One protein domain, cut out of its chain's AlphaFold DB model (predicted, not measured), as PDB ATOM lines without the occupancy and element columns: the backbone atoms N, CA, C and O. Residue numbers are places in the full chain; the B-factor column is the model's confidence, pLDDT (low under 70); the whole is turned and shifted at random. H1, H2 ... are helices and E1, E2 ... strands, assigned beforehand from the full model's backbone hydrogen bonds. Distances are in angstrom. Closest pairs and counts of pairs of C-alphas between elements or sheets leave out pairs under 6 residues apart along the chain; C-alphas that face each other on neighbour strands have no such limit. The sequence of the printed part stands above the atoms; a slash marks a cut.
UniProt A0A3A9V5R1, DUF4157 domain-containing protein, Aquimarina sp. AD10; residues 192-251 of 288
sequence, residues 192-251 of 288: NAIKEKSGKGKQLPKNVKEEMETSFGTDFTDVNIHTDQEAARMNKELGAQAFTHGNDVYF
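Overview. This is residues 192 to 251 of the 288 residues of the protein "DUF4157 domain-containing protein" of Aquimarina sp. AD10 (UniProt A0A3A9V5R1). A small three-stranded sheet stands between two ends of an elongated whole: H3 packs on one face of the sheet, with H1 near it at that end, and H2 lies off at the other end, carried out by the links before and after it. The printed part has 60 residues, in the order H1, H2, E1, H3, E2, E3; the sheet is mixed, ordered E1, E3, E2, and the class is mixed, helices and strands. It is only just compact, close to loose, with a radius of gyration of the C-alphas of 12.0 A and spans of 33 by 20 by 16 A.

Along the chain. Find C-alpha 192 at (-15.885, 8.346, 21.720), where H1, residues 192 to 197, begins. Go on to H2, residues 206 to 216, 15.2 A long from C-alpha 206 at (8.550, -5.189, 10.607). Then come E1, residues 224 to 226, and H3, residues 229 to 238, 14.2 A long. Look last for E2, residues 242 to 245, 10.4 A, and E3, residues 248 to 251, 10.0 A, ending at C-alpha 251 at (-2.936, -2.856, 25.140).

Arrangement. Start at the inner strand E3: it is parallel to E1, with N 249 and O 224 2.8 A apart, and forms an antiparallel hairpin with E2, with N 245 and O 248 2.8 A apart. H3 is on one face of the sheet, two layers, that is a sheet with a helix on one of its faces, at a height over the sheet of 6.7 A; it lies over none of the strands, but only just, with 2 of its 10 C-alphas falling on E2, and its closest C-alphas to E3 are those of Ala 231 and Tyr 250, 5.2 A apart. H1 only grazes the sheet, with residues 194 to 197, and is near H3. H2 is not on the sheet and is apart from H1 and H3. In H1, H2 and H3 every O i to N i+4 pair is within hydrogen-bond range.

Size, cuts and confidence. The C-alphas farthest apart, of Asn 192 and Thr 214, are 33.8 A apart. The printed part has no cut, no link is long, and no printed residue is under 70 in pLDDT.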
ATOM      1  N   ASN A 192     -16.415   7.184  22.432       91.69
ATOM      2  CA  ASN A 192     -15.885   8.346  21.720       91.69
ATOM      3  C   ASN A 192     -14.354   8.352  21.739       91.69
ATOM      4  O   ASN A 192     -13.765   8.498  20.673       91.69
ATOM      5  N   ALA A 193     -13.724   8.040  22.877       91.31
ATOM      6  CA  ALA A 193     -12.273   7.868  22.975       91.31
ATOM      7  C   ALA A 193     -11.739   6.844  21.952       91.31
ATOM      8  O   ALA A 193     -10.795   7.136  21.222       91.31
ATOM      9  N   ILE A 194     -12.401   5.688  21.795       91.94
ATOM     10  CA  ILE A 194     -12.027   4.685  20.779       91.94
ATOM     11  C   ILE A 194     -12.071   5.281  19.357       91.94
ATOM     12  O   ILE A 194     -11.119   5.118  18.597       91.94
ATOM     13  N   LYS A 195     -13.126   6.030  18.994       91.94
ATOM     14  CA  LYS A 195     -13.235   6.688  17.670       91.94
ATOM     15  C   LYS A 195     -12.174   7.770  17.470       91.94
ATOM     16  O   LYS A 195     -11.653   7.915  16.372       91.94
ATOM     17  N   GLU A 196     -11.876   8.538  18.514       93.31
ATOM     18  CA  GLU A 196     -10.889   9.617  18.479       93.31
ATOM     19  C   GLU A 196      -9.453   9.089  18.382       93.31
ATOM     20  O   GLU A 196      -8.590   9.792  17.855       93.31
ATOM     21  N   LYS A 197      -9.199   7.856  18.837       93.44
ATOM     22  CA  LYS A 197      -7.897   7.179  18.745       93.44
ATOM     23  C   LYS A 197      -7.751   6.277  17.518       93.44
ATOM     24  O   LYS A 197      -6.620   6.046  17.106       93.44
ATOM     25  N   SER A 198      -8.840   5.772  16.937       92.00
ATOM     26  CA  SER A 198      -8.785   4.838  15.801       92.00
ATOM     27  C   SER A 198      -7.953   5.389  14.630       92.00
ATOM     28  O   SER A 198      -8.079   6.556  14.253       92.00
ATOM     29  N   GLY A 199      -7.050   4.562  14.098       92.31
ATOM     30  CA  GLY A 199      -6.093   4.917  13.047       92.31
ATOM     31  C   GLY A 199      -4.906   5.786  13.491       92.31
ATOM     32  O   GLY A 199      -4.141   6.226  12.636       92.31
ATOM     33  N   LYS A 200      -4.734   6.061  14.795       94.00
ATOM     34  CA  LYS A 200      -3.629   6.887  15.344       94.00
ATOM     35  C   LYS A 200      -2.599   6.090  16.158       94.00
ATOM     36  O   LYS A 200      -1.859   6.673  16.949       94.00
ATOM     37  N   GLY A 201      -2.600   4.765  16.021       94.12
ATOM     38  CA  GLY A 201      -1.669   3.882  16.726       94.12
ATOM     39  C   GLY A 201      -0.284   3.857  16.079       94.12
ATOM     40  O   GLY A 201      -0.011   4.540  15.093       94.12
ATOM     41  N   LYS A 202       0.606   3.033  16.630       97.44
ATOM     42  CA  LYS A 202       1.880   2.680  15.995       97.44
ATOM     43  C   LYS A 202       1.679   1.467  15.097       97.44
ATOM     44  O   LYS A 202       1.019   0.512  15.492       97.44
ATOM     45  N   GLN A 203       2.283   1.483  13.917       97.06
ATOM     46  CA  GLN A 203       2.356   0.300  13.060       97.06
ATOM     47  C   GLN A 203       3.154  -0.827  13.731       97.06
ATOM     48  O   GLN A 203       4.037  -0.563  14.555       97.06
ATOM     49  N   LEU A 204       2.845  -2.080  13.382       96.06
ATOM     50  CA  LEU A 204       3.595  -3.240  13.873       96.06
ATOM     51  C   LEU A 204       5.076  -3.156  13.440       96.06
ATOM     52  O   LEU A 204       5.349  -2.848  12.276       96.06
ATOM     53  N   PRO A 205       6.046  -3.454  14.332       96.44
ATOM     54  CA  PRO A 205       7.450  -3.598  13.950       96.44
ATOM     55  C   PRO A 205       7.608  -4.641  12.838       96.44
ATOM     56  O   PRO A 205       6.950  -5.679  12.886       96.44
ATOM     57  N   LYS A 206       8.475  -4.386  11.847       96.31
ATOM     58  CA  LYS A 206       8.550  -5.189  10.607       96.31
ATOM     59  C   LYS A 206       8.697  -6.692  10.876       96.31
ATOM     60  O   LYS A 206       7.933  -7.470  10.322       96.31
ATOM     61  N   ASN A 207       9.618  -7.072  11.764       95.50
ATOM     62  CA  ASN A 207       9.859  -8.459  12.173       95.50
ATOM     63  C   ASN A 207       8.605  -9.110  12.779       95.50
ATOM     64  O   ASN A 207       8.197 -10.182  12.345       95.50
ATOM     65  N   VAL A 208       7.959  -8.432  13.733       96.31
ATOM     66  CA  VAL A 208       6.737  -8.913  14.396       96.31
ATOM     67  C   VAL A 208       5.581  -9.016  13.399       96.31
ATOM     68  O   VAL A 208       4.793  -9.953  13.466       96.31
ATOM     69  N   LYS A 209       5.489  -8.074  12.449       96.38
ATOM     70  CA  LYS A 209       4.485  -8.099  11.383       96.38
ATOM     71  C   LYS A 209       4.695  -9.313  10.478       96.38
ATOM     72  O   LYS A 209       3.783 -10.112  10.350       96.38
ATOM     73  N   GLU A 210       5.892  -9.496   9.927       95.62
ATOM     74  CA  GLU A 210       6.211 -10.593   8.998       95.62
ATOM     75  C   GLU A 210       6.034 -11.982   9.645       95.62
ATOM     76  O   GLU A 210       5.502 -12.894   9.010       95.62
ATOM     77  N   GLU A 211       6.386 -12.136  10.925       95.25
ATOM     78  CA  GLU A 211       6.154 -13.357  11.710       95.25
ATOM     79  C   GLU A 211       4.651 -13.688  11.855       95.25
ATOM     80  O   GLU A 211       4.222 -14.831  11.655       95.25
ATOM     81  N   MET A 212       3.833 -12.674  12.155       96.44
ATOM     82  CA  MET A 212       2.382 -12.811  12.289       96.44
ATOM     83  C   MET A 212       1.712 -13.046  10.928       96.44
ATOM     84  O   MET A 212       0.900 -13.955  10.796       96.44
ATOM     85  N   GLU A 213       2.070 -12.286   9.893       95.88
ATOM     86  CA  GLU A 213       1.519 -12.427   8.537       95.88
ATOM     87  C   GLU A 213       1.809 -13.817   7.951       95.88
ATOM     88  O   GLU A 213       0.920 -14.430   7.357       95.88
ATOM     89  N   THR A 214       3.006 -14.359   8.208       95.19
ATOM     90  CA  THR A 214       3.381 -15.740   7.853       95.19
ATOM     91  C   THR A 214       2.516 -16.770   8.583       95.19
ATOM     92  O   THR A 214       2.058 -17.736   7.976       95.19
ATOM     93  N   SER A 215       2.261 -16.562   9.878       93.69
ATOM     94  CA  SER A 215       1.508 -17.510  10.710       93.69
ATOM     95  C   SER A 215      -0.005 -17.487  10.451       93.69
ATOM     96  O   SER A 215      -0.657 -18.524  10.539       93.69
ATOM     97  N   PHE A 216      -0.566 -16.320  10.120       94.62
ATOM     98  CA  PHE A 216      -1.999 -16.127   9.860       94.62
ATOM     99  C   PHE A 216      -2.389 -16.210   8.373       94.62
ATOM    100  O   PHE A 216      -3.577 -16.312   8.065       94.62
ATOM    101  N   GLY A 217      -1.435 -16.119   7.439       94.19
ATOM    102  CA  GLY A 217      -1.717 -16.087   5.999       94.19
ATOM    103  C   GLY A 217      -2.505 -14.848   5.546       94.19
ATOM    104  O   GLY A 217      -3.266 -14.912   4.580       94.19
ATOM    105  N   THR A 218      -2.364 -13.725   6.258       93.31
ATOM    106  CA  THR A 218      -3.080 -12.463   6.009       93.31
ATOM    107  C   THR A 218      -2.136 -11.271   6.104       93.31
ATOM    108  O   THR A 218      -1.118 -11.342   6.775       93.31
ATOM    109  N   ASP A 219      -2.511 -10.166   5.467       94.38
ATOM    110  CA  ASP A 219      -1.869  -8.858   5.616       94.38
ATOM    111  C   ASP A 219      -2.335  -8.165   6.914       94.38
ATOM    112  O   ASP A 219      -3.531  -8.163   7.229       94.38
ATOM    113  N   PHE A 220      -1.390  -7.569   7.643       96.44
ATOM    114  CA  PHE A 220      -1.578  -6.769   8.856       96.44
ATOM    115  C   PHE A 220      -1.016  -5.337   8.715       96.44
ATOM    116  O   PHE A 220      -0.894  -4.618   9.704       96.44
ATOM    117  N   THR A 221      -0.716  -4.874   7.497       94.81
ATOM    118  CA  THR A 221      -0.185  -3.520   7.213       94.81
ATOM    119  C   THR A 221      -1.150  -2.378   7.584       94.81
ATOM    120  O   THR A 221      -0.716  -1.251   7.801       94.81
ATOM    121  N   ASP A 222      -2.451  -2.653   7.729       94.38
ATOM    122  CA  ASP A 222      -3.432  -1.683   8.245       94.38
ATOM    123  C   ASP A 222      -3.568  -1.697   9.793       94.38
ATOM    124  O   ASP A 222      -4.432  -0.999  10.336       94.38
ATOM    125  N   VAL A 223      -2.789  -2.505  10.531       96.75
ATOM    126  CA  VAL A 223      -2.963  -2.691  11.988       96.75
ATOM    127  C   VAL A 223      -2.270  -1.602  12.802       96.75
ATOM    128  O   VAL A 223      -1.092  -1.306  12.619       96.75
ATOM    129  N   ASN A 224      -3.001  -1.037  13.764       97.44
ATOM    130  CA  ASN A 224      -2.551   0.075  14.594       97.44
ATOM    131  C   ASN A 224      -2.521  -0.324  16.077       97.44
ATOM    132  O   ASN A 224      -3.553  -0.579  16.688       97.44
ATOM    133  N   ILE A 225      -1.328  -0.356  16.665       98.19
ATOM    134  CA  ILE A 225      -1.075  -0.757  18.051       98.19
ATOM    135  C   ILE A 225      -1.047   0.474  18.966       98.19
ATOM    136  O   ILE A 225      -0.251   1.396  18.772       98.19
ATOM    137  N   HIS A 226      -1.875   0.475  20.009       98.12
ATOM    138  CA  HIS A 226      -1.932   1.525  21.027       98.12
ATOM    139  C   HIS A 226      -1.428   0.985  22.366       98.12
ATOM    140  O   HIS A 226      -1.980   0.029  22.905       98.12
ATOM    141  N   THR A 227      -0.384   1.608  22.914       97.75
ATOM    142  CA  THR A 227       0.269   1.205  24.180       97.75
ATOM    143  C   THR A 227       0.433   2.383  25.148       97.75
ATOM    144  O   THR A 227       1.348   2.395  25.971       97.75
ATOM    145  N   ASP A 228      -0.365   3.436  24.977       96.44
ATOM    146  CA  ASP A 228      -0.245   4.685  25.725       96.44
ATOM    147  C   ASP A 228      -1.155   4.727  26.966       96.44
ATOM    148  O   ASP A 228      -1.851   3.767  27.305       96.44
ATOM    149  N   GLN A 229      -1.128   5.853  27.683       96.44
ATOM    150  CA  GLN A 229      -1.908   6.028  28.911       96.44
ATOM    151  C   GLN A 229      -3.424   5.945  28.663       96.44
ATOM    152  O   GLN A 229      -4.163   5.502  29.543       96.44
ATOM    153  N   GLU A 230      -3.892   6.318  27.469       95.38
ATOM    154  CA  GLU A 230      -5.307   6.256  27.097       95.38
ATOM    155  C   GLU A 230      -5.724   4.820  26.759       95.38
ATOM    156  O   GLU A 230      -6.743   4.357  27.268       95.38
ATOM    157  N   ALA A 231      -4.906   4.061  26.020       96.56
ATOM    158  CA  ALA A 231      -5.107   2.624  25.820       96.56
ATOM    159  C   ALA A 231      -5.128   1.856  27.153       96.56
ATOM    160  O   ALA A 231      -6.023   1.037  27.387       96.56
ATOM    161  N   ALA A 232      -4.207   2.175  28.071       96.75
ATOM    162  CA  ALA A 232      -4.177   1.595  29.410       96.75
ATOM    163  C   ALA A 232      -5.398   1.985  30.260       96.75
ATOM    164  O   ALA A 232      -5.912   1.159  31.016       96.75
ATOM    165  N   ARG A 233      -5.907   3.217  30.125       95.81
ATOM    166  CA  ARG A 233      -7.148   3.651  30.779       95.81
ATOM    167  C   ARG A 233      -8.366   2.904  30.231       95.81
ATOM    168  O   ARG A 233      -9.122   2.348  31.021       95.81
ATOM    169  N   MET A 234      -8.537   2.845  28.909       94.44
ATOM    170  CA  MET A 234      -9.666   2.153  28.272       94.44
ATOM    171  C   MET A 234      -9.688   0.660  28.627       94.44
ATOM    172  O   MET A 234     -10.742   0.116  28.941       94.44
ATOM    173  N   ASN A 235      -8.520   0.013  28.680       95.38
ATOM    174  CA  ASN A 235      -8.403  -1.367  29.154       95.38
ATOM    175  C   ASN A 235      -8.823  -1.534  30.623       95.38
ATOM    176  O   ASN A 235      -9.519  -2.492  30.943       95.38
ATOM    177  N   LYS A 236      -8.460  -0.605  31.518       94.38
ATOM    178  CA  LYS A 236      -8.918  -0.628  32.921       94.38
ATOM    179  C   LYS A 236     -10.431  -0.432  33.046       94.38
ATOM    180  O   LYS A 236     -11.053  -1.131  33.835       94.38
ATOM    181  N   GLU A 237     -11.026   0.459  32.251       92.06
ATOM    182  CA  GLU A 237     -12.485   0.667  32.207       92.06
ATOM    183  C   GLU A 237     -13.249  -0.549  31.636       92.06
ATOM    184  O   GLU A 237     -14.424  -0.736  31.950       92.06
ATOM    185  N   LEU A 238     -12.583  -1.397  30.842       90.12
ATOM    186  CA  LEU A 238     -13.112  -2.663  30.312       90.12
ATOM    187  C   LEU A 238     -12.766  -3.905  31.157       90.12
ATOM    188  O   LEU A 238     -13.344  -4.964  30.923       90.12
ATOM    189  N   GLY A 239     -11.837  -3.805  32.113       92.12
ATOM    190  CA  GLY A 239     -11.299  -4.954  32.858       92.12
ATOM    191  C   GLY A 239     -10.347  -5.856  32.051       92.12
ATOM    192  O   GLY A 239     -10.147  -7.011  32.417       92.12
ATOM    193  N   ALA A 240      -9.774  -5.352  30.954       93.75
ATOM    194  CA  ALA A 240      -9.075  -6.141  29.939       93.75
ATOM    195  C   ALA A 240      -7.532  -6.027  29.988       93.75
ATOM    196  O   ALA A 240      -6.955  -5.114  30.597       93.75
ATOM    197  N   GLN A 241      -6.847  -6.977  29.335       96.00
ATOM    198  CA  GLN A 241      -5.386  -6.950  29.132       96.00
ATOM    199  C   GLN A 241      -5.000  -6.307  27.793       96.00
ATOM    200  O   GLN A 241      -4.011  -5.573  27.728       96.00
ATOM    201  N   ALA A 242      -5.791  -6.569  26.759       96.75
ATOM    202  CA  ALA A 242      -5.858  -5.821  25.517       96.75
ATOM    203  C   ALA A 242      -7.319  -5.845  25.009       96.75
ATOM    204  O   ALA A 242      -8.168  -6.501  25.619       96.75
ATOM    205  N   PHE A 243      -7.630  -5.087  23.953       95.81
ATOM    206  CA  PHE A 243      -8.844  -5.281  23.153       95.81
ATOM    207  C   PHE A 243      -8.671  -4.753  21.721       95.81
ATOM    208  O   PHE A 243      -7.938  -3.788  21.486       95.81
ATOM    209  N   THR A 244      -9.432  -5.313  20.779       95.56
ATOM    210  CA  THR A 244      -9.396  -4.942  19.356       95.56
ATOM    211  C   THR A 244     -10.670  -4.235  18.887       95.56
ATOM    212  O   THR A 244     -11.786  -4.733  19.065       95.56
ATOM    213  N   HIS A 245     -10.517  -3.109  18.185       94.31
ATOM    214  CA  HIS A 245     -11.594  -2.404  17.488       94.31
ATOM    215  C   HIS A 245     -11.251  -2.172  16.009       94.31
ATOM    216  O   HIS A 245     -10.479  -1.285  15.651       94.31
ATOM    217  N   GLY A 246     -11.871  -2.942  15.114       93.12
ATOM    218  CA  GLY A 246     -11.641  -2.838  13.677       93.12
ATOM    219  C   GLY A 246     -10.241  -3.305  13.286       93.12
ATOM    220  O   GLY A 246     -10.045  -4.496  13.073       93.12
ATOM    221  N   ASN A 247      -9.318  -2.353  13.154       95.25
ATOM    222  CA  ASN A 247      -7.906  -2.585  12.840       95.25
ATOM    223  C   ASN A 247      -6.979  -2.016  13.944       95.25
ATOM    224  O   ASN A 247      -5.758  -2.100  13.834       95.25
ATOM    225  N   ASP A 248      -7.548  -1.411  14.991       97.00
ATOM    226  CA  ASP A 248      -6.823  -0.871  16.136       97.00
ATOM    227  C   ASP A 248      -6.802  -1.890  17.282       97.00
ATOM    228  O   ASP A 248      -7.852  -2.417  17.657       97.00
ATOM    229  N   VAL A 249      -5.628  -2.132  17.864       97.50
ATOM    230  CA  VAL A 249      -5.435  -3.002  19.035       97.50
ATOM    231  C   VAL A 249      -4.897  -2.167  20.191       97.50
ATOM    232  O   VAL A 249      -3.859  -1.516  20.067       97.50
ATOM    233  N   TYR A 250      -5.587  -2.183  21.327       98.00
ATOM    234  CA  TYR A 250      -5.283  -1.358  22.494       98.00
ATOM    235  C   TYR A 250      -4.791  -2.235  23.639       98.00
ATOM    236  O   TYR A 250      -5.570  -2.998  24.199       98.00
ATOM    237  N   PHE A 251      -3.531  -2.094  24.041       98.31
ATOM    238  CA  PHE A 251      -2.936  -2.856  25.140       98.31
ATOM    239  C   PHE A 251      -3.006  -2.097  26.468       98.31
ATOM    240  O   PHE A 251      -2.846  -0.875  26.525       98.31
TER     241      PHE A 251